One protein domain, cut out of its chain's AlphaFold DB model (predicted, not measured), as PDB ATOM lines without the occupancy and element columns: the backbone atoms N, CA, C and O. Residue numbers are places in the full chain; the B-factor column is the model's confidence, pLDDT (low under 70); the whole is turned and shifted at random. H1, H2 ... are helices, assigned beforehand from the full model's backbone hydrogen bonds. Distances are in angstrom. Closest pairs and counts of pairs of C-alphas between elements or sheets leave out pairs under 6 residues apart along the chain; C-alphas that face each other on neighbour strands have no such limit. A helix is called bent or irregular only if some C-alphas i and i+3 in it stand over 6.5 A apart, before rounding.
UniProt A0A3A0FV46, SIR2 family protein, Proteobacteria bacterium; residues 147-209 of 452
ATOM      1  N   PRO A 147      14.377  14.793 -31.717       91.75
ATOM      2  CA  PRO A 147      13.913  13.571 -31.052       91.75
ATOM      3  C   PRO A 147      12.891  13.845 -29.943       91.75
ATOM      4  O   PRO A 147      11.876  13.160 -29.842       91.75
ATOM      5  N   ALA A 148      13.112  14.888 -29.139       94.81
ATOM      6  CA  ALA A 148      12.182  15.269 -28.081       94.81
ATOM      7  C   ALA A 148      10.858  15.804 -28.651       94.81
ATOM      8  O   ALA A 148       9.794  15.499 -28.112       94.81
ATOM      9  N   LEU A 149      10.911  16.543 -29.767       94.75
ATOM     10  CA  LEU A 149       9.714  16.979 -30.489       94.75
ATOM     11  C   LEU A 149       8.922  15.788 -31.046       94.75
ATOM     12  O   LEU A 149       7.707  15.734 -30.872       94.75
ATOM     13  N   ALA A 150       9.595  14.814 -31.658       94.69
ATOM     14  CA  ALA A 150       8.970  13.606 -32.192       94.69
ATOM     15  C   ALA A 150       8.223  12.815 -31.100       94.69
ATOM     16  O   ALA A 150       7.062  12.433 -31.285       94.69
ATOM     17  N   THR A 151       8.855  12.651 -29.933       96.19
ATOM     18  CA  THR A 151       8.229  12.051 -28.747       96.19
ATOM     19  C   THR A 151       7.030  12.871 -28.278       96.19
ATOM     20  O   THR A 151       5.954  12.313 -28.078       96.19
ATOM     21  N   HIS A 152       7.173  14.194 -28.154       96.94
ATOM     22  CA  HIS A 152       6.091  15.072 -27.707       96.94
ATOM     23  C   HIS A 152       4.865  15.004 -28.626       96.94
ATOM     24  O   HIS A 152       3.747  14.848 -28.137       96.94
ATOM     25  N   LEU A 153       5.061  15.065 -29.947       96.56
ATOM     26  CA  LEU A 153       3.974  14.926 -30.915       96.56
ATOM     27  C   LEU A 153       3.303  13.554 -30.776       96.56
ATOM     28  O   LEU A 153       2.085  13.470 -30.638       96.56
ATOM     29  N   SER A 154       4.091  12.480 -30.715       96.06
ATOM     30  CA  SER A 154       3.572  11.116 -30.579       96.06
ATOM     31  C   SER A 154       2.745  10.912 -29.309       96.06
ATOM     32  O   SER A 154       1.706  10.255 -29.362       96.06
ATOM     33  N   SER A 155       3.167  11.494 -28.184       96.69
ATOM     34  CA  SER A 155       2.440  11.419 -26.912       96.69
ATOM     35  C   SER A 155       1.140  12.228 -26.908       96.69
ATOM     36  O   SER A 155       0.215  11.871 -26.184       96.69
ATOM     37  N   ASN A 156       1.047  13.293 -27.707       96.75
ATOM     38  CA  ASN A 156      -0.122  14.178 -27.743       96.75
ATOM     39  C   ASN A 156      -1.068  13.899 -28.919       96.75
ATOM     40  O   ASN A 156      -2.153  14.472 -28.983       96.75
ATOM     41  N   ALA A 157      -0.707  12.997 -29.833       95.56
ATOM     42  CA  ALA A 157      -1.486  12.695 -31.032       95.56
ATOM     43  C   ALA A 157      -2.865  12.058 -30.768       95.56
ATOM     44  O   ALA A 157      -3.677  11.975 -31.685       95.56
ATOM     45  N   GLY A 158      -3.165  11.639 -29.531       95.38
ATOM     46  CA  GLY A 158      -4.468  11.072 -29.159       95.38
ATOM     47  C   GLY A 158      -5.656  12.030 -29.330       95.38
ATOM     48  O   GLY A 158      -6.796  11.580 -29.339       95.38
ATOM     49  N   VAL A 159      -5.402  13.335 -29.489       96.00
ATOM     50  CA  VAL A 159      -6.437  14.346 -29.771       96.00
ATOM     51  C   VAL A 159      -6.821  14.431 -31.251       96.00
ATOM     52  O   VAL A 159      -7.812  15.075 -31.586       96.00
ATOM     53  N   LEU A 160      -6.031  13.828 -32.147       96.25
ATOM     54  CA  LEU A 160      -6.309  13.831 -33.580       96.25
ATOM     55  C   LEU A 160      -7.491  12.907 -33.883       96.25
ATOM     56  O   LEU A 160      -7.613  11.819 -33.321       96.25
ATOM     57  N   THR A 161      -8.340  13.310 -34.828       95.00
ATOM     58  CA  THR A 161      -9.535  12.548 -35.216       95.00
ATOM     59  C   THR A 161      -9.657  12.418 -36.729       95.00
ATOM     60  O   THR A 161      -9.131  13.241 -37.479       95.00
ATOM     61  N   GLY A 162     -10.392  11.404 -37.193       95.56
ATOM     62  CA  GLY A 162     -10.760  11.270 -38.602       95.56
ATOM     63  C   GLY A 162      -9.553  11.096 -39.542       95.56
ATOM     64  O   GLY A 162      -8.652  10.301 -39.244       95.56
ATOM     65  N   PRO A 163      -9.520  11.803 -40.691       95.00
ATOM     66  CA  PRO A 163      -8.438  11.686 -41.670       95.00
ATOM     67  C   PRO A 163      -7.048  11.994 -41.100       95.00
ATOM     68  O   PRO A 163      -6.094  11.289 -41.425       95.00
ATOM     69  N   ASP A 164      -6.937  12.978 -40.202       95.25
ATOM     70  CA  ASP A 164      -5.653  13.384 -39.619       95.25
ATOM     71  C   ASP A 164      -5.087  12.320 -38.671       95.25
ATOM     72  O   ASP A 164      -3.888  12.058 -38.697       95.25
ATOM     73  N   ALA A 165      -5.936  11.634 -37.897       96.44
ATOM     74  CA  ALA A 165      -5.514  10.498 -37.067       96.44
ATOM     75  C   ALA A 165      -4.989   9.328 -37.917       96.44
ATOM     76  O   ALA A 165      -3.981   8.690 -37.594       96.44
ATOM     77  N   THR A 166      -5.661   9.070 -39.043       96.50
ATOM     78  CA  THR A 166      -5.250   8.030 -39.996       96.50
ATOM     79  C   THR A 166      -3.914   8.385 -40.648       96.50
ATOM     80  O   THR A 166      -3.027   7.537 -40.749       96.50
ATOM     81  N   LEU A 167      -3.744   9.644 -41.059       95.31
ATOM     82  CA  LEU A 167      -2.503  10.147 -41.643       95.31
ATOM     83  C   LEU A 167      -1.354  10.128 -40.629       95.31
ATOM     84  O   LEU A 167      -0.267   9.651 -40.953       95.31
ATOM     85  N   TRP A 168      -1.602  10.557 -39.391       96.44
ATOM     86  CA  TRP A 168      -0.608  10.518 -38.321       96.44
ATOM     87  C   TRP A 168      -0.120   9.100 -38.031       96.44
ATOM     88  O   TRP A 168       1.072   8.896 -37.839       96.44
ATOM     89  N   THR A 169      -1.005   8.099 -38.067       95.25
ATOM     90  CA  THR A 169      -0.596   6.692 -37.911       95.25
ATOM     91  C   THR A 169       0.452   6.287 -38.953       95.25
ATOM     92  O   THR A 169       1.420   5.616 -38.607       95.25
ATOM     93  N   ARG A 170       0.314   6.748 -40.207       94.56
ATOM     94  CA  ARG A 170       1.300   6.499 -41.275       94.56
ATOM     95  C   ARG A 170       2.601   7.266 -41.044       94.56
ATOM     96  O   ARG A 170       3.674   6.684 -41.160       94.56
ATOM     97  N   ILE A 171       2.502   8.546 -40.670       94.19
ATOM     98  CA  ILE A 171       3.662   9.373 -40.296       94.19
ATOM     99  C   ILE A 171       4.447   8.688 -39.173       94.19
ATOM    100  O   ILE A 171       5.662   8.561 -39.270       94.19
ATOM    101  N   LYS A 172       3.761   8.191 -38.139       93.94
ATOM    102  CA  LYS A 172       4.380   7.554 -36.974       93.94
ATOM    103  C   LYS A 172       5.217   6.327 -37.349       93.94
ATOM    104  O   LYS A 172       6.321   6.182 -36.842       93.94
ATOM    105  N   THR A 173       4.735   5.491 -38.273       92.62
ATOM    106  CA  THR A 173       5.484   4.312 -38.746       92.62
ATOM    107  C   THR A 173       6.843   4.682 -39.340       92.62
ATOM    108  O   THR A 173       7.818   3.975 -39.106       92.62
ATOM    109  N   VAL A 174       6.921   5.789 -40.085       92.75
ATOM    110  CA  VAL A 174       8.184   6.283 -40.657       92.75
ATOM    111  C   VAL A 174       9.007   7.033 -39.609       92.75
ATOM    112  O   VAL A 174      10.226   6.898 -39.567       92.75
ATOM    113  N   LEU A 175       8.351   7.798 -38.734       91.38
ATOM    114  CA  LEU A 175       8.985   8.612 -37.694       91.38
ATOM    115  C   LEU A 175       9.864   7.778 -36.762       91.38
ATOM    116  O   LEU A 175      10.961   8.223 -36.429       91.38
ATOM    117  N   ASP A 176       9.413   6.579 -36.391       83.75
ATOM    118  CA  ASP A 176      10.145   5.676 -35.495       83.75
ATOM    119  C   ASP A 176      11.429   5.100 -36.137       83.75
ATOM    120  O   ASP A 176      12.309   4.618 -35.422       83.75
ATOM    121  N   VAL A 177      11.563   5.166 -37.469       87.81
ATOM    122  CA  VAL A 177      12.687   4.590 -38.232       87.81
ATOM    123  C   VAL A 177      13.610   5.668 -38.803       87.81
ATOM    124  O   VAL A 177      14.827   5.596 -38.650       87.81
ATOM    125  N   GLU A 178      13.037   6.671 -39.466       86.06
ATOM    126  CA  GLU A 178      13.764   7.672 -40.259       86.06
ATOM    127  C   GLU A 178      13.774   9.064 -39.601       86.06
ATOM    128  O   GLU A 178      14.490   9.967 -40.037       86.06
ATOM    129  N   GLY A 179      13.002   9.249 -38.526       89.06
ATOM    130  CA  GLY A 179      12.868  10.515 -37.814       89.06
ATOM    131  C   GLY A 179      11.766  11.429 -38.359       89.06
ATOM    132  O   GLY A 179      11.191  11.224 -39.427       89.06
ATOM    133  N   LEU A 180      11.456  12.472 -37.583       89.56
ATOM    134  CA  LEU A 180      10.296  13.344 -37.809       89.56
ATOM    135  C   LEU A 180      10.336  14.088 -39.154       89.56
ATOM    136  O   LEU A 180       9.306  14.199 -39.810       89.56
ATOM    137  N   GLU A 181      11.497  14.598 -39.571       86.50
ATOM    138  CA  GLU A 181      11.593  15.336 -40.837       86.50
ATOM    139  C   GLU A 181      11.342  14.421 -42.044       86.50
ATOM    140  O   GLU A 181      10.482  14.736 -42.863       86.50
ATOM    141  N   ALA A 182      12.008  13.262 -42.109       87.12
ATOM    142  CA  ALA A 182      11.792  12.271 -43.163       87.12
ATOM    143  C   ALA A 182      10.339  11.771 -43.193       87.12
ATOM    144  O   ALA A 182       9.728  11.689 -44.257       87.12
ATOM    145  N   ALA A 183       9.736  11.536 -42.025       91.75
ATOM    146  CA  ALA A 183       8.344  11.117 -41.927       91.75
ATOM    147  C   ALA A 183       7.357  12.146 -42.498       91.75
ATOM    148  O   ALA A 183       6.456  11.784 -43.254       91.75
ATOM    149  N   LEU A 184       7.545  13.431 -42.179       90.56
ATOM    150  CA  LEU A 184       6.709  14.521 -42.696       90.56
ATOM    151  C   LEU A 184       7.011  14.863 -44.163       90.56
ATOM    152  O   LEU A 184       6.193  15.509 -44.822       90.56
ATOM    153  N   LEU A 185       8.168  14.446 -44.684       87.81
ATOM    154  CA  LEU A 185       8.453  14.495 -46.115       87.81
ATOM    155  C   LEU A 185       7.720  13.362 -46.855       87.81
ATOM    156  O   LEU A 185       7.006  13.621 -47.820       87.81
ATOM    157  N   ASN A 186       7.834  12.121 -46.377       89.31
ATOM    158  CA  ASN A 186       7.234  10.939 -47.009       89.31
ATOM    159  C   ASN A 186       5.698  10.941 -46.934       89.31
ATOM    160  O   ASN A 186       5.014  10.438 -47.830       89.31
ATOM    161  N   HIS A 187       5.145  11.521 -45.870       91.31
ATOM    162  CA  HIS A 187       3.709  11.640 -45.644       91.31
ATOM    163  C   HIS A 187       3.341  13.095 -45.318       91.31
ATOM    164  O   HIS A 187       3.210  13.446 -44.142       91.31
ATOM    165  N   PRO A 188       3.167  13.950 -46.346       89.56
ATOM    166  CA  PRO A 188       2.863  15.362 -46.148       89.56
ATOM    167  C   PRO A 188       1.580  15.559 -45.325       89.56
ATOM    168  O   PRO A 188       0.558  14.939 -45.642       89.56
ATOM    169  N   PRO A 189       1.602  16.407 -44.278       90.19
ATOM    170  CA  PRO A 189       0.437  16.635 -43.431       90.19
ATOM    171  C   PRO A 189      -0.691  17.368 -44.179       90.19
ATOM    172  O   PRO A 189      -0.483  18.038 -45.191       90.19
ATOM    173  N   SER A 190      -1.918  17.270 -43.668       90.50
ATOM    174  CA  SER A 190      -3.004  18.185 -44.043       90.50
ATOM    175  C   SER A 190      -2.772  19.574 -43.419       90.50
ATOM    176  O   SER A 190      -1.957  19.715 -42.510       90.50
ATOM    177  N   ASN A 191      -3.516  20.606 -43.845       87.50
ATOM    178  CA  ASN A 191      -3.419  21.943 -43.225       87.50
ATOM    179  C   ASN A 191      -3.755  21.923 -41.725       87.50
ATOM    180  O   ASN A 191      -3.141  22.629 -40.927       87.50
ATOM    181  N   THR A 192      -4.751  21.122 -41.343       91.31
ATOM    182  CA  THR A 192      -5.196  20.982 -39.954       91.31
ATOM    183  C   THR A 192      -4.154  20.247 -39.118       91.31
ATOM    184  O   THR A 192      -3.833  20.697 -38.018       91.31
ATOM    185  N   LEU A 193      -3.554  19.185 -39.663       92.50
ATOM    186  CA  LEU A 193      -2.469  18.463 -39.005       92.50
ATOM    187  C   LEU A 193      -1.205  19.323 -38.872       92.50
ATOM    188  O   LEU A 193      -0.569  19.317 -37.825       92.50
ATOM    189  N   GLU A 194      -0.861  20.103 -39.895       90.06
ATOM    190  CA  GLU A 194       0.277  21.029 -39.874       90.06
ATOM    191  C   GLU A 194       0.097  22.131 -38.822       90.06
ATOM    192  O   GLU A 194       0.992  22.369 -38.011       90.06
ATOM    193  N   SER A 195      -1.102  22.717 -38.744       89.62
ATOM    194  CA  SER A 195      -1.458  23.688 -37.699       89.62
ATOM    195  C   SER A 195      -1.334  23.084 -36.296       89.62
ATOM    196  O   SER A 195      -0.852  23.736 -35.364       89.62
ATOM    197  N   TRP A 196      -1.737  21.820 -36.132       93.88
ATOM    198  CA  TRP A 196      -1.566  21.093 -34.877       93.88
ATOM    199  C   TRP A 196      -0.083  20.850 -34.548       93.88
ATOM    200  O   TRP A 196       0.332  21.151 -33.430       93.88
ATOM    201  N   ILE A 197       0.739  20.413 -35.514       94.00
ATOM    202  CA  ILE A 197       2.193  20.233 -35.336       94.00
ATOM    203  C   ILE A 197       2.853  21.553 -34.919       94.00
ATOM    204  O   ILE A 197       3.640  21.566 -33.969       94.00
ATOM    205  N   ALA A 198       2.528  22.666 -35.581       92.38
ATOM    206  CA  ALA A 198       3.059  23.985 -35.244       92.38
ATOM    207  C   ALA A 198       2.692  24.384 -33.803       92.38
ATOM    208  O   ALA A 198       3.561  24.767 -33.011       92.38
ATOM    209  N   LYS A 199       1.421  24.204 -33.420       93.50
ATOM    210  CA  LYS A 199       0.939  24.486 -32.060       93.50
ATOM    211  C   LYS A 199       1.629  23.615 -31.009       93.50
ATOM    212  O   LYS A 199       2.093  24.146 -30.001       93.50
ATOM    213  N   SER A 200       1.743  22.309 -31.238       96.19
ATOM    214  CA  SER A 200       2.427  21.388 -30.321       96.19
ATOM    215  C   SER A 200       3.928  21.674 -30.225       96.19
ATOM    216  O   SER A 200       4.504  21.608 -29.142       96.19
ATOM    217  N   THR A 201       4.561  22.092 -31.323       95.88
ATOM    218  CA  THR A 201       5.958  22.553 -31.308       95.88
ATOM    219  C   THR A 201       6.121  23.775 -30.401       95.88
ATOM    220  O   THR A 201       7.014  23.806 -29.553       95.88
ATOM    221  N   CYS A 202       5.221  24.757 -30.508       95.38
ATOM    222  CA  CYS A 202       5.216  25.928 -29.631       95.38
ATOM    223  C   CYS A 202       5.012  25.553 -28.153       95.38
ATOM    224  O   CYS A 202       5.715  26.073 -27.289       95.38
ATOM    225  N   GLN A 203       4.083  24.634 -27.863       96.06
ATOM    226  CA  GLN A 203       3.795  24.159 -26.503       96.06
ATOM    227  C   GLN A 203       5.006  23.495 -25.837       96.06
ATOM    228  O   GLN A 203       5.197  23.652 -24.632       96.06
ATOM    229  N   LEU A 204       5.835  22.790 -26.608       97.50
ATOM    230  CA  LEU A 204       7.062  22.182 -26.104       97.50
ATOM    231  C   LEU A 204       8.185  23.210 -25.896       97.50
ATOM    232  O   LEU A 204       8.864  23.189 -24.869       97.50
ATOM    233  N   LEU A 205       8.414  24.078 -26.885       97.50
ATOM    234  CA  LEU A 205       9.653  24.856 -26.971       97.50
ATOM    235  C   LEU A 205       9.578  26.224 -26.283       97.50
ATOM    236  O   LEU A 205      10.544  26.611 -25.629       97.50
ATOM    237  N   ILE A 206       8.455  26.944 -26.367       97.19
ATOM    238  CA  ILE A 206       8.332  28.299 -25.795       97.19
ATOM    239  C   ILE A 206       8.552  28.314 -24.272       97.19
ATOM    240  O   ILE A 206       9.280  29.188 -23.795       97.19
ATOM    241  N   PRO A 207       7.998  27.377 -23.471       98.00
ATOM    242  CA  PRO A 207       8.271  27.357 -22.034       98.00
ATOM    243  C   PRO A 207       9.762  27.190 -21.718       98.00
ATOM    244  O   PRO A 207      10.267  27.830 -20.797       98.00
ATOM    245  N   LYS A 208      10.474  26.376 -22.507       98.50
ATOM    246  CA  LYS A 208      11.913  26.135 -22.347       98.50
ATOM    247  C   LYS A 208      12.750  27.332 -22.786       98.50
ATOM    248  O   LYS A 208      13.667  27.721 -22.073       98.50
ATOM    249  N   GLU A 209      12.394  27.974 -23.897       98.25
ATOM    250  CA  GLU A 209      12.994  29.248 -24.311       98.25
ATOM    251  C   GLU A 209      12.846  30.305 -23.208       98.25
ATOM    252  O   GLU A 209      13.827  30.938 -22.817       98.25
TER     253      GLU A 209
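What this domain is: This is residues 147 to 209 of the 452 residues of the protein "SIR2 family protein" of Proteobacteria bacterium (UniProt A0A3A0FV46). H1 and H2 lie side by side as a helical hairpin, and H4 crosses the early part of H1 on a different side from H2. H2 and H4 come near each other close to their first residues and open from there as a rough V, which H1 spans, while the short H3 packs on the later part of H2 and folds the printed part back. The printed part has 63 residues, with four named helices in the order H1, H2, H3, H4 and no named strand; its class is all helix, with helices holding 56 of the 63 residues. It is compact, with a radius of gyration of the C-alphas of 11.1 A, and the C-alphas span 30 by 24 by 18 A along their three main axes.

How they stand to each other: H1, residues 147 to 159, touches H2, residues 162 to 178, with the C-alphas of Ser 154 and Lys 172 the closest, 7.4 A apart. The two run opposite ways at a shallow tilt of 22 degrees and form a helical hairpin. H2 has a kink of 26 degrees near residue 171. With residues 171 to 175 alone it touches H3, residues 180 to 186; the closest C-alphas are those of Leu 175 and Ala 183, 5.0 A apart. H2 and H3 run opposite ways at a steep tilt of 67 degrees. H1 and H3 are close but not clearly touching, and their closest C-alphas, those of Ala 150 and Leu 180, are 5.8 A apart. With residues 149 to 153 alone, H1 touches H4, residues 191 to 209, and H4 touches H1 with residues 197 to 204 alone. Their closest C-alphas are those of Leu 153 and Ser 200, 6.7 A apart, and they run opposite ways at a steep tilt of 53 degrees. H2 and H4 are close but not clearly touching: their closest C-alphas, those of Asp 164 and Leu 193, are 6.0 A apart, and the two run the same way at a steep tilt of 56 degrees. H3 and H4 are apart. Of the three touching pairs one is at a shallow tilt, and the helix packing is only just mostly crossed, with lines at steep tilts. In H3 each O i to N i+4 pair of the backbone is within hydrogen-bond range; the figures are 7 of 9 in H1, 11 of 13 in H2 and 13 of 15 in H4.

Where its parts are: H1 runs from Pro 147, with its C-alpha at (13.913, 13.571, -31.052), to Val 159, 20.4 A from first to last C-alpha. It is irregular: C-alphas 155 and 158 are 7.3 A apart. H2 begins at Gly 162, C-alpha at (-10.760, 11.270, -38.602), and reaches Glu 178 over 24.8 A. H3, Leu 180 to Asn 186, has seven residues. H4, the longest helix with 19 residues, measures 26.1 A from Asn 191 to Glu 209, whose C-alpha is at (12.994, 29.248, -24.311). It is irregular, but only just: C-alphas 204 and 207 are 6.7 A apart.

The domain as a whole: The two C-alphas farthest apart are those of Gly 162 and Glu 209, at 33.0 A, while the first and last printed C-alphas, those of Pro 147 and Glu 209, are 17.1 A apart. The printed part has no cut. The links from H1 to H2, from H2 to H3 and from H3 to H4 are tight, with 2, 1 and 4 residues between the helices. The mean pLDDT of the printed part is 93.4, and no printed residue is under 70; by element the mean is lowest in H3, at 89.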